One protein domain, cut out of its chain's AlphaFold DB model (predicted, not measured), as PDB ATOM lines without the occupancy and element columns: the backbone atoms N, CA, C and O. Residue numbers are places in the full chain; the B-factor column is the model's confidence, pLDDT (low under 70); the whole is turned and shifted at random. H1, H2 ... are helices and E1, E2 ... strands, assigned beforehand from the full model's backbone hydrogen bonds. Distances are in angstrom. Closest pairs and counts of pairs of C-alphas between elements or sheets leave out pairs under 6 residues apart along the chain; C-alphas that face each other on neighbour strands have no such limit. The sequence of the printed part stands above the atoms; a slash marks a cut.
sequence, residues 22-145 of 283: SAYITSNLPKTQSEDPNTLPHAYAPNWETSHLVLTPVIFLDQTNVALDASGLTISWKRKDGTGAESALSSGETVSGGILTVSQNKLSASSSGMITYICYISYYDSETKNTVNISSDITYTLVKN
ATOM      1  N   SER A  22     320.052 275.349 385.665       92.88
ATOM      2  CA  SER A  22     318.732 274.985 386.189       92.88
ATOM      3  C   SER A  22     317.710 276.064 385.853       92.88
ATOM      4  O   SER A  22     318.065 277.230 385.683       92.88
ATOM      5  N   ALA A  23     316.440 275.683 385.723       93.31
ATOM      6  CA  ALA A  23     315.372 276.628 385.433       93.31
ATOM      7  C   ALA A  23     314.028 276.169 385.999       93.31
ATOM      8  O   ALA A  23     313.754 274.971 386.101       93.31
ATOM      9  N   TYR A  24     313.170 277.134 386.309       94.62
ATOM     10  CA  TYR A  24     311.752 276.910 386.578       94.62
ATOM     11  C   TYR A  24     310.904 277.949 385.853       94.62
ATOM     12  O   TYR A  24     311.389 279.013 385.470       94.62
ATOM     13  N   ILE A  25     309.623 277.645 385.661       97.94
ATOM     14  CA  ILE A  25     308.674 278.545 385.006       97.94
ATOM     15  C   ILE A  25     307.759 279.151 386.064       97.94
ATOM     16  O   ILE A  25     307.119 278.438 386.839       97.94
ATOM     17  N   THR A  26     307.673 280.474 386.071       97.19
ATOM     18  CA  THR A  26     306.670 281.214 386.840       97.19
ATOM     19  C   THR A  26     305.464 281.514 385.961       97.19
ATOM     20  O   THR A  26     305.591 281.675 384.746       97.19
ATOM     21  N   SER A  27     304.284 281.577 386.573       97.94
ATOM     22  CA  SER A  27     303.045 281.926 385.888       97.94
ATOM     23  C   SER A  27     302.319 283.032 386.633       97.94
ATOM     24  O   SER A  27     302.234 282.992 387.860       97.94
ATOM     25  N   ASN A  28     301.774 283.993 385.886       98.19
ATOM     26  CA  ASN A  28     300.921 285.045 386.434       98.19
ATOM     27  C   ASN A  28     299.506 284.558 386.805       98.19
ATOM     28  O   ASN A  28     298.812 285.250 387.545       98.19
ATOM     29  N   LEU A  29     299.067 283.402 386.294       97.75
ATOM     30  CA  LEU A  29     297.723 282.862 386.503       97.75
ATOM     31  C   LEU A  29     297.772 281.443 387.100       97.75
ATOM     32  O   LEU A  29     298.758 280.722 386.931       97.75
ATOM     33  N   PRO A  30     296.702 280.997 387.786       96.94
ATOM     34  CA  PRO A  30     296.604 279.633 388.293       96.94
ATOM     35  C   PRO A  30     296.769 278.567 387.204       96.94
ATOM     36  O   PRO A  30     296.350 278.744 386.061       96.94
ATOM     37  N   LYS A  31     297.292 277.400 387.596       96.88
ATOM     38  CA  LYS A  31     297.454 276.220 386.723       96.88
ATOM     39  C   LYS A  31     296.138 275.509 386.381       96.88
ATOM     40  O   LYS A  31     296.139 274.461 385.746       96.88
ATOM     41  N   THR A  32     295.011 276.071 386.795       95.69
ATOM     42  CA  THR A  32     293.683 275.531 386.534       95.69
ATOM     43  C   THR A  32     292.800 276.635 385.986       95.69
ATOM     44  O   THR A  32     292.777 277.742 386.523       95.69
ATOM     45  N   GLN A  33     292.068 276.310 384.926       95.75
ATOM     46  CA  GLN A  33     291.009 277.137 384.371       95.75
ATOM     47  C   GLN A  33     289.676 276.422 384.588       95.75
ATOM     48  O   GLN A  33     289.535 275.251 384.244       95.75
ATOM     49  N   SER A  34     288.698 277.113 385.166       93.69
ATOM     50  CA  SER A  34     287.319 276.634 385.236       93.69
ATOM     51  C   SER A  34     286.570 277.044 383.975       93.69
ATOM     52  O   SER A  34     286.657 278.200 383.570       93.69
ATOM     53  N   GLU A  35     285.798 276.123 383.412       93.62
ATOM     54  CA  GLU A  35     284.775 276.362 382.393       93.62
ATOM     55  C   GLU A  35     283.392 276.297 383.051       93.62
ATOM     56  O   GLU A  35     283.084 275.317 383.740       93.62
ATOM     57  N   ASP A  36     282.570 277.324 382.831       90.62
ATOM     58  CA  ASP A  36     281.125 277.268 383.053       90.62
ATOM     59  C   ASP A  36     280.427 276.922 381.724       90.62
ATOM     60  O   ASP A  36     280.358 277.769 380.823       90.62
ATOM     61  N   PRO A  37     279.924 275.682 381.569       85.81
ATOM     62  CA  PRO A  37     279.249 275.245 380.353       85.81
ATOM     63  C   PRO A  37     277.789 275.723 380.257       85.81
ATOM     64  O   PRO A  37     277.123 275.418 379.270       85.81
ATOM     65  N   ASN A  38     277.247 276.417 381.268       86.56
ATOM     66  CA  ASN A  38     275.835 276.818 381.286       86.56
ATOM     67  C   ASN A  38     275.561 278.148 380.563       86.56
ATOM     68  O   ASN A  38     274.399 278.479 380.323       86.56
ATOM     69  N   THR A  39     276.594 278.915 380.212       84.31
ATOM     70  CA  THR A  39     276.468 280.173 379.460       84.31
ATOM     71  C   THR A  39     276.958 279.998 378.026       84.31
ATOM     72  O   THR A  39     277.913 279.269 377.790       84.31
ATOM     73  N   LEU A  40     276.346 280.684 377.053       84.88
ATOM     74  CA  LEU A  40     276.845 280.742 375.671       84.88
ATOM     75  C   LEU A  40     277.179 282.199 375.288       84.88
ATOM     76  O   LEU A  40     276.275 283.035 375.343       84.88
ATOM     77  N   PRO A  41     278.430 282.517 374.878       87.00
ATOM     78  CA  PRO A  41     279.600 281.629 374.852       87.00
ATOM     79  C   PRO A  41     279.999 281.153 376.264       87.00
ATOM     80  O   PRO A  41     279.657 281.800 377.257       87.00
ATOM     81  N   HIS A  42     280.686 280.006 376.351       90.06
ATOM     82  CA  HIS A  42     281.158 279.468 377.633       90.06
ATOM     83  C   HIS A  42     282.029 280.504 378.355       90.06
ATOM     84  O   HIS A  42     282.830 281.201 377.725       90.06
ATOM     85  N   ALA A  43     281.875 280.600 379.672       92.31
ATOM     86  CA  ALA A  43     282.673 281.499 380.495       92.31
ATOM     87  C   ALA A  43     283.867 280.755 381.112       92.31
ATOM     88  O   ALA A  43     283.749 279.600 381.523       92.31
ATOM     89  N   TYR A  44     285.015 281.435 381.202       94.62
ATOM     90  CA  TYR A  44     286.260 280.869 381.727       94.62
ATOM     91  C   TYR A  44     286.825 281.699 382.881       94.62
ATOM     92  O   TYR A  44     286.833 282.930 382.825       94.62
ATOM     93  N   ALA A  45     287.351 281.025 383.905       94.44
ATOM     94  CA  ALA A  45     287.983 281.657 385.061       94.44
ATOM     95  C   ALA A  45     289.312 280.957 385.425       94.44
ATOM     96  O   ALA A  45     289.283 279.790 385.815       94.44
ATOM     97  N   PRO A  46     290.473 281.635 385.333       96.19
ATOM     98  CA  PRO A  46     290.665 282.949 384.710       96.19
ATOM     99  C   PRO A  46     290.416 282.898 383.194       96.19
ATOM    100  O   PRO A  46     290.623 281.860 382.568       96.19
ATOM    101  N   ASN A  47     290.023 284.020 382.591       96.12
ATOM    102  CA  ASN A  47     289.899 284.141 381.137       96.12
ATOM    103  C   ASN A  47     291.232 284.621 380.532       96.12
ATOM    104  O   ASN A  47     291.668 285.749 380.778       96.12
ATOM    105  N   TRP A  48     291.887 283.772 379.738       96.62
ATOM    106  CA  TRP A  48     293.188 284.081 379.128       96.62
ATOM    107  C   TRP A  48     293.078 285.056 377.948       96.62
ATOM    108  O   TRP A  48     294.067 285.684 377.579       96.62
ATOM    109  N   GLU A  49     291.889 285.255 377.382       96.00
ATOM    110  CA  GLU A  49     291.675 286.273 376.345       96.00
ATOM    111  C   GLU A  49     291.732 287.693 376.908       96.00
ATOM    112  O   GLU A  49     292.203 288.595 376.225       96.00
ATOM    113  N   THR A  50     291.306 287.897 378.160       95.88
ATOM    114  CA  THR A  50     291.299 289.228 378.786       95.88
ATOM    115  C   THR A  50     292.492 289.466 379.699       95.88
ATOM    116  O   THR A  50     293.029 290.567 379.721       95.88
ATOM    117  N   SER A  51     292.910 288.454 380.466       95.50
ATOM    118  CA  SER A  51     293.969 288.600 381.477       95.50
ATOM    119  C   SER A  51     295.315 288.010 381.060       95.50
ATOM    120  O   SER A  51     296.231 288.085 381.865       95.50
ATOM    121  N   HIS A  52     295.405 287.440 379.847       98.19
ATOM    122  CA  HIS A  52     296.571 286.802 379.207       98.19
ATOM    123  C   HIS A  52     297.444 285.941 380.130       98.19
ATOM    124  O   HIS A  52     298.075 286.403 381.078       98.19
ATOM    125  N   LEU A  53     297.568 284.655 379.814       98.50
ATOM    126  CA  LEU A  53     298.512 283.804 380.532       98.50
ATOM    127  C   LEU A  53     299.945 284.164 380.113       98.50
ATOM    128  O   LEU A  53     300.282 284.109 378.935       98.50
ATOM    129  N   VAL A  54     300.791 284.503 381.078       98.56
ATOM    130  CA  VAL A  54     302.196 284.880 380.897       98.56
ATOM    131  C   VAL A  54     303.073 283.904 381.673       98.56
ATOM    132  O   VAL A  54     302.930 283.750 382.891       98.56
ATOM    133  N   LEU A  55     303.986 283.246 380.959       98.62
ATOM    134  CA  LEU A  55     304.933 282.273 381.493       98.62
ATOM    135  C   LEU A  55     306.350 282.829 381.394       98.62
ATOM    136  O   LEU A  55     306.868 283.034 380.295       98.62
ATOM    137  N   THR A  56     306.973 283.057 382.550       98.38
ATOM    138  CA  THR A  56     308.313 283.650 382.637       98.38
ATOM    139  C   THR A  56     309.298 282.609 383.163       98.38
ATOM    140  O   THR A  56     309.154 282.172 384.313       98.38
ATOM    141  N   PRO A  57     310.282 282.181 382.352       97.75
ATOM    142  CA  PRO A  57     311.332 281.297 382.826       97.75
ATOM    143  C   PRO A  57     312.250 282.062 383.784       97.75
ATOM    144  O   PRO A  57     312.526 283.242 383.593       97.75
ATOM    145  N   VAL A  58     312.735 281.384 384.816       97.19
ATOM    146  CA  VAL A  58     313.780 281.883 385.709       97.19
ATOM    147  C   VAL A  58     314.926 280.896 385.642       97.19
ATOM    148  O   VAL A  58     314.732 279.708 385.895       97.19
ATOM    149  N   ILE A  59     316.099 281.385 385.254       96.06
ATOM    150  CA  ILE A  59     317.247 280.559 384.888       96.06
ATOM    151  C   ILE A  59     318.386 280.851 385.857       96.06
ATOM    152  O   ILE A  59     318.625 282.003 386.223       96.06
ATOM    153  N   PHE A  60     319.077 279.796 386.271       93.06
ATOM    154  CA  PHE A  60     320.246 279.874 387.129       93.06
ATOM    155  C   PHE A  60     321.398 279.102 386.506       93.06
ATOM    156  O   PHE A  60     321.236 277.940 386.124       93.06
ATOM    157  N   LEU A  61     322.558 279.740 386.466       90.62
ATOM    158  CA  LEU A  61     323.836 279.128 386.142       90.62
ATOM    159  C   LEU A  61     324.667 279.129 387.419       90.62
ATOM    160  O   LEU A  61     324.883 280.186 388.008       90.62
ATOM    161  N   ASP A  62     325.050 277.945 387.893       89.06
ATOM    162  CA  ASP A  62     325.796 277.780 389.146       89.06
ATOM    163  C   ASP A  62     325.142 278.531 390.318       89.06
ATOM    164  O   ASP A  62     325.787 279.244 391.081       89.06
ATOM    165  N   GLN A  63     323.813 278.385 390.430       87.56
ATOM    166  CA  GLN A  63     322.958 279.027 391.443       87.56
ATOM    167  C   GLN A  63     322.853 280.560 391.343       87.56
ATOM    168  O   GLN A  63     322.147 281.176 392.140       87.56
ATOM    169  N   THR A  64     323.473 281.180 390.338       91.50
ATOM    170  CA  THR A  64     323.362 282.618 390.062       91.50
ATOM    171  C   THR A  64     322.300 282.869 389.003       91.50
ATOM    172  O   THR A  64     322.265 282.186 387.982       91.50
ATOM    173  N   ASN A  65     321.420 283.842 389.240       94.00
ATOM    174  CA  ASN A  65     320.372 284.191 388.286       94.00
ATOM    175  C   ASN A  65     320.970 284.694 386.961       94.00
ATOM    176  O   ASN A  65     321.898 285.501 386.958       94.00
ATOM    177  N   VAL A  66     320.410 284.227 385.848       94.50
ATOM    178  CA  VAL A  66     320.774 284.644 384.492       94.50
ATOM    179  C   VAL A  66     319.607 285.425 383.895       94.50
ATOM    180  O   VAL A  66     318.478 284.931 383.862       94.50
ATOM    181  N   ALA A  67     319.883 286.637 383.411       96.38
ATOM    182  CA  ALA A  67     318.897 287.455 382.713       96.38
ATOM    183  C   ALA A  67     318.473 286.800 381.384       96.38
ATOM    184  O   ALA A  67     319.268 286.125 380.730       96.38
ATOM    185  N   LEU A  68     317.221 287.001 380.970       96.00
ATOM    186  CA  LEU A  68     316.666 286.345 379.775       96.00
ATOM    187  C   LEU A  68     317.278 286.836 378.455       96.00
ATOM    188  O   LEU A  68     317.151 286.164 377.435       96.00
ATOM    189  N   ASP A  69     317.946 287.985 378.482       94.69
ATOM    190  CA  ASP A  69     318.679 288.598 377.376       94.69
ATOM    191  C   ASP A  69     320.198 288.365 377.461       94.69
ATOM    192  O   ASP A  69     320.961 288.938 376.679       94.69
ATOM    193  N   ALA A  70     320.658 287.516 378.389       94.44
ATOM    194  CA  ALA A  70     322.070 287.202 378.530       94.44
ATOM    195  C   ALA A  70     322.652 286.614 377.233       94.44
ATOM    196  O   ALA A  70     322.077 285.725 376.600       94.44
ATOM    197  N   SER A  71     323.847 287.076 376.858       92.75
ATOM    198  CA  SER A  71     324.572 286.535 375.707       92.75
ATOM    199  C   SER A  71     324.810 285.030 375.861       92.75
ATOM    200  O   SER A  71     325.190 284.558 376.932       92.75
ATOM    201  N   GLY A  72     324.619 284.281 374.774       91.69
ATOM    202  CA  GLY A  72     324.757 282.822 374.758       91.69
ATOM    203  C   GLY A  72     323.521 282.065 375.250       91.69
ATOM    204  O   GLY A  72     323.482 280.846 375.109       91.69
ATOM    205  N   LEU A  73     322.501 282.754 375.773       95.44
ATOM    206  CA  LEU A  73     321.239 282.142 376.165       95.44
ATOM    207  C   LEU A  73     320.266 282.081 374.983       95.44
ATOM    208  O   LEU A  73     319.993 283.078 374.320       95.44
ATOM    209  N   THR A  74     319.707 280.901 374.736       96.81
ATOM    210  CA  THR A  74     318.628 280.686 373.768       96.81
ATOM    211  C   THR A  74     317.452 280.019 374.465       96.81
ATOM    212  O   THR A  74     317.610 278.989 375.121       96.81
ATOM    213  N   ILE A  75     316.262 280.593 374.297       97.88
ATOM    214  CA  ILE A  75     315.009 280.082 374.856       97.88
ATOM    215  C   ILE A  75     314.046 279.806 373.710       97.88
ATOM    216  O   ILE A  75     313.811 280.664 372.859       97.88
ATOM    217  N   SER A  76     313.458 278.615 373.701       97.75
ATOM    218  CA  SER A  76     312.386 278.264 372.772       97.75
ATOM    219  C   SER A  76     311.275 277.511 373.487       97.75
ATOM    220  O   SER A  76     311.490 276.891 374.526       97.75
ATOM    221  N   TRP A  77     310.069 277.580 372.934       98.62
ATOM    222  CA  TRP A  77     308.873 277.029 373.557       98.62
ATOM    223  C   TRP A  77     308.174 276.046 372.627       98.62
ATOM    224  O   TRP A  77     308.072 276.267 371.419       98.62
ATOM    225  N   LYS A  78     307.648 274.977 373.217       98.44
ATOM    226  CA  LYS A  78     306.719 274.037 372.586       98.44
ATOM    227  C   LYS A  78     305.535 273.766 373.502       98.44
ATOM    228  O   LYS A  78     305.539 274.139 374.676       98.44
ATOM    229  N   ARG A  79     304.531 273.074 372.971       97.88
ATOM    230  CA  ARG A  79     303.363 272.612 373.724       97.88
ATOM    231  C   ARG A  79     303.013 271.166 373.402       97.88
ATOM    232  O   ARG A  79     303.296 270.679 372.309       97.88
ATOM    233  N   LYS A  80     302.325 270.503 374.326       96.88
ATOM    234  CA  LYS A  80     301.635 269.228 374.092       96.88
ATOM    235  C   LYS A  80     300.242 269.259 374.713       96.88
ATOM    236  O   LYS A  80     300.013 269.961 375.698       96.88
ATOM    237  N   ASP A  81     299.329 268.504 374.119       96.12
ATOM    238  CA  ASP A  81     297.979 268.280 374.638       96.12
ATOM    239  C   ASP A  81     297.951 266.933 375.370       96.12
ATOM    240  O   ASP A  81     298.180 265.886 374.758       96.12
ATOM    241  N   GLY A  82     297.760 266.960 376.691       93.38
ATOM    242  CA  GLY A  82     297.825 265.779 377.551       93.38
ATOM    243  C   GLY A  82     299.128 264.988 377.384       93.38
ATOM    244  O   GLY A  82     300.229 265.501 377.594       93.38
ATOM    245  N   THR A  83     299.004 263.715 377.001       92.62
ATOM    246  CA  THR A  83     300.133 262.810 376.714       92.62
ATOM    247  C   THR A  83     300.510 262.764 375.231       92.62
ATOM    248  O   THR A  83     301.254 261.876 374.816       92.62
ATOM    249  N   GLY A  84     299.962 263.668 374.414       93.81
ATOM    250  CA  GLY A  84     300.266 263.768 372.992       93.81
ATOM    251  C   GLY A  84     301.715 264.178 372.714       93.81
ATOM    252  O   GLY A  84     302.463 264.578 373.608       93.81
ATOM    253  N   ALA A  85     302.102 264.087 371.441       96.62
ATOM    254  CA  ALA A  85     303.415 264.525 370.984       96.62
ATOM    255  C   ALA A  85     303.603 266.043 371.150       96.62
ATOM    256  O   ALA A  85     302.645 266.820 371.120       96.62
ATOM    257  N   GLU A  86     304.858 266.465 371.289       97.62
ATOM    258  CA  GLU A  86     305.209 267.880 371.253       97.62
ATOM    259  C   GLU A  86     304.878 268.498 369.896       97.62
ATOM    260  O   GLU A  86     305.113 267.917 368.838       97.62
ATOM    261  N   SER A  87     304.393 269.729 369.939       97.06
ATOM    262  CA  SER A  87     304.028 270.528 368.781       97.06
ATOM    263  C   SER A  87     304.531 271.958 368.953       97.06
ATOM    264  O   SER A  87     304.842 272.406 370.064       97.06
ATOM    265  N   ALA A  88     304.650 272.669 367.835       97.69
ATOM    266  CA  ALA A  88     304.948 274.092 367.850       97.69
ATOM    267  C   ALA A  88     303.826 274.882 368.546       97.69
ATOM    268  O   ALA A  88     302.695 274.407 368.681       97.69
ATOM    269  N   LEU A  89     304.145 276.106 368.963       97.75
ATOM    270  CA  LEU A  89     303.133 277.062 369.396       97.75
ATOM    271  C   LEU A  89     302.149 277.364 368.253       97.75
ATOM    272  O   LEU A  89     302.482 277.297 367.070       97.75
ATOM    273  N   SER A  90     300.922 277.686 368.631       95.94
ATOM    274  CA  SER A  90     299.781 277.956 367.764       95.94
ATOM    275  C   SER A  90     299.378 279.437 367.819       95.94
ATOM    276  O   SER A  90     299.933 280.229 368.575       95.94
ATOM    277  N   SER A  91     298.393 279.842 367.009       96.81
ATOM    278  CA  SER A  91     297.889 281.229 366.989       96.81
ATOM    279  C   SER A  91     297.517 281.729 368.392       96.81
ATOM    280  O   SER A  91     296.861 281.007 369.127       96.81
ATOM    281  N   GLY A  92     297.902 282.944 368.784       96.88
ATOM    282  CA  GLY A  92     297.642 283.462 370.136       96.88
ATOM    283  C   GLY A  92     298.596 282.947 371.221       96.88
ATOM    284  O   GLY A  92     298.395 283.259 372.386       96.88
ATOM    285  N   GLU A  93     299.631 282.184 370.866       98.44
ATOM    286  CA  GLU A  93     300.767 281.841 371.730       98.44
ATOM    287  C   GLU A  93     302.020 282.495 371.136       98.44
ATOM    288  O   GLU A  93     302.479 282.123 370.057       98.44
ATOM    289  N   THR A  94     302.555 283.515 371.804       98.25
ATOM    290  CA  THR A  94     303.646 284.351 371.277       98.25
ATOM    291  C   THR A  94     304.805 284.418 372.257       98.25
ATOM    292  O   THR A  94     304.593 284.461 373.466       98.25
ATOM    293  N   VAL A  95     306.033 284.422 371.739       98.31
ATOM    294  CA  VAL A  95     307.248 284.517 372.555       98.31
ATOM    295  C   VAL A  95     307.937 285.843 372.273       98.31
ATOM    296  O   VAL A  95     308.208 286.163 371.118       98.31
ATOM    297  N   SER A  96     308.243 286.594 373.327       97.56
ATOM    298  CA  SER A  96     309.032 287.826 373.258       97.56
ATOM    299  C   SER A  96     309.985 287.879 374.449       97.56
ATOM    300  O   SER A  96     309.569 287.629 375.577       97.56
ATOM    301  N   GLY A  97     311.277 288.130 374.208       96.38
ATOM    302  CA  GLY A  97     312.295 288.145 375.271       96.38
ATOM    303  C   GLY A  97     312.378 286.844 376.085       96.38
ATOM    304  O   GLY A  97     312.626 286.884 377.283       96.38
ATOM    305  N   GLY A  98     312.081 285.692 375.469       96.88
ATOM    306  CA  GLY A  98     312.027 284.389 376.147       96.88
ATOM    307  C   GLY A  98     310.750 284.122 376.960       96.88
ATOM    308  O   GLY A  98     310.564 283.002 377.435       96.88
ATOM    309  N   ILE A  99     309.849 285.099 377.075       98.50
ATOM    310  CA  ILE A  99     308.582 285.004 377.813       98.50
ATOM    311  C   ILE A  99     307.470 284.565 376.862       98.50
ATOM    312  O   ILE A  99     307.291 285.161 375.798       98.50
ATOM    313  N   LEU A 100     306.701 283.546 377.253       98.75
ATOM    314  CA  LEU A 100     305.539 283.075 376.498       98.75
ATOM    315  C   LEU A 100     304.267 283.776 376.991       98.75
ATOM    316  O   LEU A 100     303.920 283.687 378.166       98.75
ATOM    317  N   THR A 101     303.554 284.436 376.078       98.69
ATOM    318  CA  THR A 101     302.229 285.027 376.303       98.69
ATOM    319  C   THR A 101     301.172 284.265 375.511       98.69
ATOM    320  O   THR A 101     301.289 284.115 374.293       98.69
ATOM    321  N   VAL A 102     300.123 283.817 376.196       98.56
ATOM    322  CA  VAL A 102     298.976 283.101 375.637       98.56
ATOM    323  C   VAL A 102     297.723 283.961 375.792       98.56
ATOM    324  O   VAL A 102     297.256 284.213 376.903       98.56
ATOM    325  N   SER A 103     297.173 284.404 374.663       97.69
ATOM    326  CA  SER A 103     296.066 285.361 374.578       97.69
ATOM    327  C   SER A 103     294.720 284.736 374.205       97.69
ATOM    328  O   SER A 103     293.799 285.433 373.792       97.69
ATOM    329  N   GLN A 104     294.599 283.412 374.325       96.88
ATOM    330  CA  GLN A 104     293.381 282.657 374.021       96.88
ATOM    331  C   GLN A 104     293.145 281.578 375.073       96.88
ATOM    332  O   GLN A 104     294.105 281.042 375.627       96.88
ATOM    333  N   ASN A 105     291.888 281.190 375.294       96.25
ATOM    334  CA  ASN A 105     291.527 280.083 376.186       96.25
ATOM    335  C   ASN A 105     291.886 278.719 375.570       96.25
ATOM    336  O   ASN A 105     291.020 277.948 375.179       96.25
ATOM    337  N   LYS A 106     293.181 278.402 375.459       96.19
ATOM    338  CA  LYS A 106     293.665 277.209 374.740       96.19
ATOM    339  C   LYS A 106     293.139 275.888 375.284       96.19
ATOM    340  O   LYS A 106     293.015 274.934 374.519       96.19
ATOM    341  N   LEU A 107     292.833 275.834 376.576       95.19
ATOM    342  CA  LEU A 107     292.292 274.641 377.215       95.19
ATOM    343  C   LEU A 107     290.894 274.264 376.699       95.19
ATOM    344  O   LEU A 107     290.572 273.083 376.719       95.19
ATOM    345  N   SER A 108     290.095 275.208 376.182       91.69
ATOM    346  CA  SER A 108     288.755 274.908 375.646       91.69
ATOM    347  C   SER A 108     288.789 274.043 374.384       91.69
ATOM    348  O   SER A 108     287.898 273.227 374.160       91.69
ATOM    349  N   ALA A 109     289.845 274.189 373.579       91.38
ATOM    350  CA  ALA A 109     290.085 273.402 372.373       91.38
ATOM    351  C   ALA A 109     290.883 272.114 372.647       91.38
ATOM    352  O   ALA A 109     291.139 271.347 371.718       91.38
ATOM    353  N   SER A 110     291.307 271.885 373.894       92.56
ATOM    354  CA  SER A 110     292.087 270.707 374.261       92.56
ATOM    355  C   SER A 110     291.200 269.471 374.344       92.56
ATOM    356  O   SER A 110     290.171 269.472 375.019       92.56
ATOM    357  N   SER A 111     291.624 268.385 373.698       90.69
ATOM    358  CA  SER A 111     290.902 267.111 373.757       90.69
ATOM    359  C   SER A 111     291.112 266.384 375.085       90.69
ATOM    360  O   SER A 111     290.213 265.678 375.539       90.69
ATOM    361  N   SER A 112     292.268 266.572 375.731       92.12
ATOM    362  CA  SER A 112     292.557 265.994 377.048       92.12
ATOM    363  C   SER A 112     292.093 266.864 378.220       92.12
ATOM    364  O   SER A 112     292.104 266.407 379.362       92.12
ATOM    365  N   GLY A 113     291.725 268.124 377.959       93.88
ATOM    366  CA  GLY A 113     291.516 269.127 379.001       93.88
ATOM    367  C   GLY A 113     292.813 269.519 379.716       93.88
ATOM    368  O   GLY A 113     292.759 270.083 380.806       93.88
ATOM    369  N   MET A 114     293.980 269.209 379.143       95.56
ATOM    370  CA  MET A 114     295.286 269.509 379.722       95.56
ATOM    371  C   MET A 114     296.263 269.985 378.653       95.56
ATOM    372  O   MET A 114     296.412 269.375 377.596       95.56
ATOM    373  N   ILE A 115     296.996 271.054 378.950       97.62
ATOM    374  CA  ILE A 115     298.058 271.561 378.077       97.62
ATOM    375  C   ILE A 115     299.330 271.713 378.894       97.62
ATOM    376  O   ILE A 115     299.329 272.377 379.929       97.62
ATOM    377  N   THR A 116     300.424 271.144 378.399       98.25
ATOM    378  CA  THR A 116     301.759 271.354 378.960       98.25
ATOM    379  C   THR A 116     302.561 272.248 378.028       98.25
ATOM    380  O   THR A 116     302.732 271.917 376.853       98.25
ATOM    381  N   TYR A 117     303.086 273.348 378.559       98.50
ATOM    382  CA  TYR A 117     304.078 274.177 377.881       98.50
ATOM    383  C   TYR A 117     305.472 273.761 378.325       98.50
ATOM    384  O   TYR A 117     305.716 273.579 379.516       98.50
ATOM    385  N   ILE A 118     306.372 273.605 377.359       98.44
ATOM    386  CA  ILE A 118     307.737 273.133 377.567       98.44
ATOM    387  C   ILE A 118     308.675 274.237 377.091       98.44
ATOM    388  O   ILE A 118     308.660 274.613 375.918       98.44
ATOM    389  N   CYS A 119     309.474 274.755 378.014       98.06
ATOM    390  CA  CYS A 119     310.535 275.711 377.760       98.06
ATOM    391  C   CYS A 119     311.842 274.940 377.568       98.06
ATOM    392  O   CYS A 119     312.307 274.280 378.495       98.06
ATOM    393  N   TYR A 120     312.442 275.034 376.386       97.75
ATOM    394  CA  TYR A 120     313.800 274.565 376.121       97.75
ATOM    395  C   TYR A 120     314.767 275.718 376.312       97.75
ATOM    396  O   TYR A 120     314.587 276.787 375.724       97.75
ATOM    397  N   ILE A 121     315.799 275.482 377.113       96.69
ATOM    398  CA  ILE A 121     316.842 276.451 377.413       96.69
ATOM    399  C   ILE A 121     318.178 275.870 376.965       96.69
ATOM    400  O   ILE A 121     318.533 274.751 377.336       96.69
ATOM    401  N   SER A 122     318.913 276.651 376.184       95.12
ATOM    402  CA  SER A 122     320.276 276.358 375.759       95.12
ATOM    403  C   SER A 122     321.180 277.499 376.199       95.12
ATOM    404  O   SER A 122     320.858 278.661 375.954       95.12
ATOM    405  N   TYR A 123     322.286 277.185 376.865       93.94
ATOM    406  CA  TYR A 123     323.281 278.166 377.280       93.94
ATOM    407  C   TYR A 123     324.646 277.796 376.706       93.94
ATOM    408  O   TYR A 123     325.177 276.723 377.000       93.94
ATOM    409  N   TYR A 124     325.198 278.689 375.889       92.62
ATOM    410  CA  TYR A 124     326.554 278.600 375.368       92.62
ATOM    411  C   TYR A 124     327.525 279.325 376.299       92.62
ATOM    412  O   TYR A 124     327.468 280.547 376.445       92.62
ATOM    413  N   ASP A 125     328.446 278.573 376.891       85.62
ATOM    414  CA  ASP A 125     329.522 279.129 377.695       85.62
ATOM    415  C   ASP A 125     330.710 279.501 376.798       85.62
ATOM    416  O   ASP A 125     331.379 278.655 376.199       85.62
ATOM    417  N   SER A 126     330.986 280.802 376.703       83.31
ATOM    418  CA  SER A 126     332.073 281.327 375.879       83.31
ATOM    419  C   SER A 126     333.469 280.949 376.374       83.31
ATOM    420  O   SER A 126     334.405 281.012 375.572       83.31
ATOM    421  N   GLU A 127     333.618 280.602 377.655       83.75
ATOM    422  CA  GLU A 127     334.896 280.234 378.271       83.75
ATOM    423  C   GLU A 127     335.245 278.779 377.952       83.75
ATOM    424  O   GLU A 127     336.293 278.504 377.369       83.75
ATOM    425  N   THR A 128     334.313 277.863 378.221       82.94
ATOM    426  CA  THR A 128     334.502 276.420 378.000       82.94
ATOM    427  C   THR A 128     334.162 275.961 376.578       82.94
ATOM    428  O   THR A 128     334.445 274.824 376.213       82.94
ATOM    429  N   LYS A 129     333.564 276.837 375.752       85.69
ATOM    430  CA  LYS A 129     333.062 276.546 374.392       85.69
ATOM    431  C   LYS A 129     331.992 275.448 374.346       85.69
ATOM    432  O   LYS A 129     331.700 274.927 373.268       85.69
ATOM    433  N   ASN A 130     331.377 275.141 375.484       85.38
ATOM    434  CA  ASN A 130     330.371 274.098 375.627       85.38
ATOM    435  C   ASN A 130     328.954 274.677 375.639       85.38
ATOM    436  O   ASN A 130     328.721 275.813 376.043       85.38
ATOM    437  N   THR A 131     327.990 273.866 375.199       89.88
ATOM    438  CA  THR A 131     326.562 274.200 375.264       89.88
ATOM    439  C   THR A 131     325.859 273.265 376.234       89.88
ATOM    440  O   THR A 131     325.920 272.046 376.072       89.88
ATOM    441  N   VAL A 132     325.156 273.832 377.210       90.19
ATOM    442  CA  VAL A 132     324.325 273.084 378.158       90.19
ATOM    443  C   VAL A 132     322.862 273.276 377.784       90.19
ATOM    444  O   VAL A 132     322.407 274.403 377.606       90.19
ATOM    445  N   ASN A 133     322.121 272.173 377.669       93.38
ATOM    446  CA  ASN A 133     320.704 272.183 377.319       93.38
ATOM    447  C   ASN A 133     319.882 271.591 378.461       93.38
ATOM    448  O   ASN A 133     320.193 270.501 378.942       93.38
ATOM    449  N   ILE A 134     318.812 272.277 378.849       94.44
ATOM    450  CA  ILE A 134     317.810 271.772 379.791       94.44
ATOM    451  C   ILE A 134     316.408 272.085 379.272       94.44
ATOM    452  O   ILE A 134     316.220 272.916 378.380       94.44
ATOM    453  N   SER A 135     315.406 271.455 379.872       96.31
ATOM    454  CA  SER A 135     314.015 271.851 379.706       96.31
ATOM    455  C   SER A 135     313.337 272.029 381.059       96.31
ATOM    456  O   SER A 135     313.735 271.442 382.065       96.31
ATOM    457  N   SER A 136     312.313 272.872 381.074       94.44
ATOM    458  CA  SER A 136     311.377 273.022 382.183       94.44
ATOM    459  C   SER A 136     309.968 273.013 381.606       94.44
ATOM    460  O   SER A 136     309.755 273.518 380.503       94.44
ATOM    461  N   ASP A 137     309.008 272.436 382.316       97.12
ATOM    462  CA  ASP A 137     307.630 272.355 381.850       97.12
ATOM    463  C   ASP A 137     306.624 272.801 382.914       97.12
ATOM    464  O   ASP A 137     306.893 272.833 384.117       97.12
ATOM    465  N   ILE A 138     305.451 273.210 382.439       97.62
ATOM    466  CA  ILE A 138     304.325 273.610 383.274       97.62
ATOM    467  C   ILE A 138     303.025 273.144 382.625       97.62
ATOM    468  O   ILE A 138     302.783 273.371 381.440       97.62
ATOM    469  N   THR A 139     302.183 272.481 383.416       97.94
ATOM    470  CA  THR A 139     300.919 271.904 382.947       97.94
ATOM    471  C   THR A 139     299.730 272.661 383.515       97.94
ATOM    472  O   THR A 139     299.692 272.954 384.713       97.94
ATOM    473  N   TYR A 140     298.768 272.946 382.640       97.81
ATOM    474  CA  TYR A 140     297.486 273.559 382.950       97.81
ATOM    475  C   TYR A 140     296.353 272.568 382.727       97.81
ATOM    476  O   TYR A 140     296.411 271.770 381.791       97.81
ATOM    477  N   THR A 141     295.316 272.652 383.556       97.31
ATOM    478  CA  THR A 141     294.148 271.769 383.497       97.31
ATOM    479  C   THR A 141     292.847 272.556 383.366       97.31
ATOM    480  O   THR A 141     292.686 273.630 383.951       97.31
ATOM    481  N   LEU A 142     291.909 272.012 382.594       95.38
ATOM    482  CA  LEU A 142     290.540 272.494 382.476       95.38
ATOM    483  C   LEU A 142     289.651 271.731 383.455       95.38
ATOM    484  O   LEU A 142     289.596 270.502 383.424       95.38
ATOM    485  N   VAL A 143     288.911 272.457 384.283       92.31
ATOM    486  CA  VAL A 143     287.871 271.895 385.147       92.31
ATOM    487  C   VAL A 143     286.520 272.371 384.641       92.31
ATOM    488  O   VAL A 143     286.314 273.566 384.459       92.31
ATOM    489  N   LYS A 144     285.590 271.443 384.414       87.56
ATOM    490  CA  LYS A 144     284.232 271.766 383.959       87.56
ATOM    491  C   LYS A 144     283.278 271.722 385.141       87.56
ATOM    492  O   LYS A 144     282.982 270.644 385.652       87.56
ATOM    493  N   ASN A 145     282.781 272.882 385.558       74.06
ATOM    494  CA  ASN A 145     281.800 272.981 386.633       74.06
ATOM    495  C   ASN A 145     280.386 272.905 386.047       74.06
ATOM    496  O   ASN A 145     279.711 273.909 385.845       74.06
TER     497      ASN A 145
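Overview. This is residues 22 to 145 of the 283 residues of an uncharacterized protein of Marvinbryantia formatexigens DSM 14469 (UniProt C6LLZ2). Two strongly twisted sheets lie partly face to face as a sandwich drawn out into a rod, with the long hairpin E9 and E10 running along most of its length. One sheet, E3 E2 E10 E9 E6, is curled like part of a barrel; the other is branched and joins E1, E5 and E8 to E4, with E7 beside E8. The printed part has 124 residues, with ten named strands and two four-residue helices in the order E1 E2 E3 H1 E4 E5 E6 E7 E8 H2 E9 E10. The first sheet is mixed, the class is mostly strand, and the whole is only just compact, close to loose, with a radius of gyration of the C-alphas of 16.2 A and spans of 59 by 27 by 24 A.

Arrangement. Start at E10, residues 131 to 144, which pairs along residues 131 to 141 with E9, residues 114 to 124, as an antiparallel hairpin; look at N 134 and O 121, 2.9 A apart. Beyond E9 comes the antiparallel edge strand E6, residues 73 to 81, with N 76 and O 120 at 3.0 A. Residues 141 to 144 of E10 pair with the parallel E2, residues 32 to 36, where N 35 and O 143 are 2.8 A apart. E2 forms a hairpin with the edge strand E3, residues 43 to 45, with N 34 and O 45 at 2.8 A. In the other sheet, E1, residues 22 to 27, lies on one side of E4, residues 53 to 61, with N 24 and O 58 at 3.0 A. On the other side lie E5, residues 64 to 66, with N 66 and O 59 at 2.9 A, and E8, residues 99 to 102, with N 55 and O 100 at 2.8 A. E7, residues 93 to 96, forms a hairpin with E8, N 94 and O 101 being 2.9 A apart. Between the sheets, the closest C-alphas of E1 and E10 are those of Tyr 24 and Ser 136, 5.9 A apart. H2, residues 106 to 109, is on the first sheet at a height of 6.6 A, only just over E10, with 3 of its 4 C-alphas. H1, residues 48 to 51, only grazes the branched sheet. Both helices are too short for an O i to N i+4 pair; the one O i to N i+3 pair is within range in H2, not in H1.

Along the chain. Find C-alpha 22, where E1 begins, at (318.732, 274.985, 386.189). E10 runs 43.3 A from C-alpha 131 at (326.562, 274.200, 375.264) to C-alpha 144 at (284.232, 271.766, 383.959). E9 measures 32.9 A, E6 27.1 A and E4 26.4 A.

Size, cuts and confidence. Asn 38 and Glu 127 have the C-alphas farthest apart, at 59.2 A. The printed part has no cut, and E6 to E7 is the long link. Mean pLDDT of the printed part is 94.4, and no printed residue is under 70.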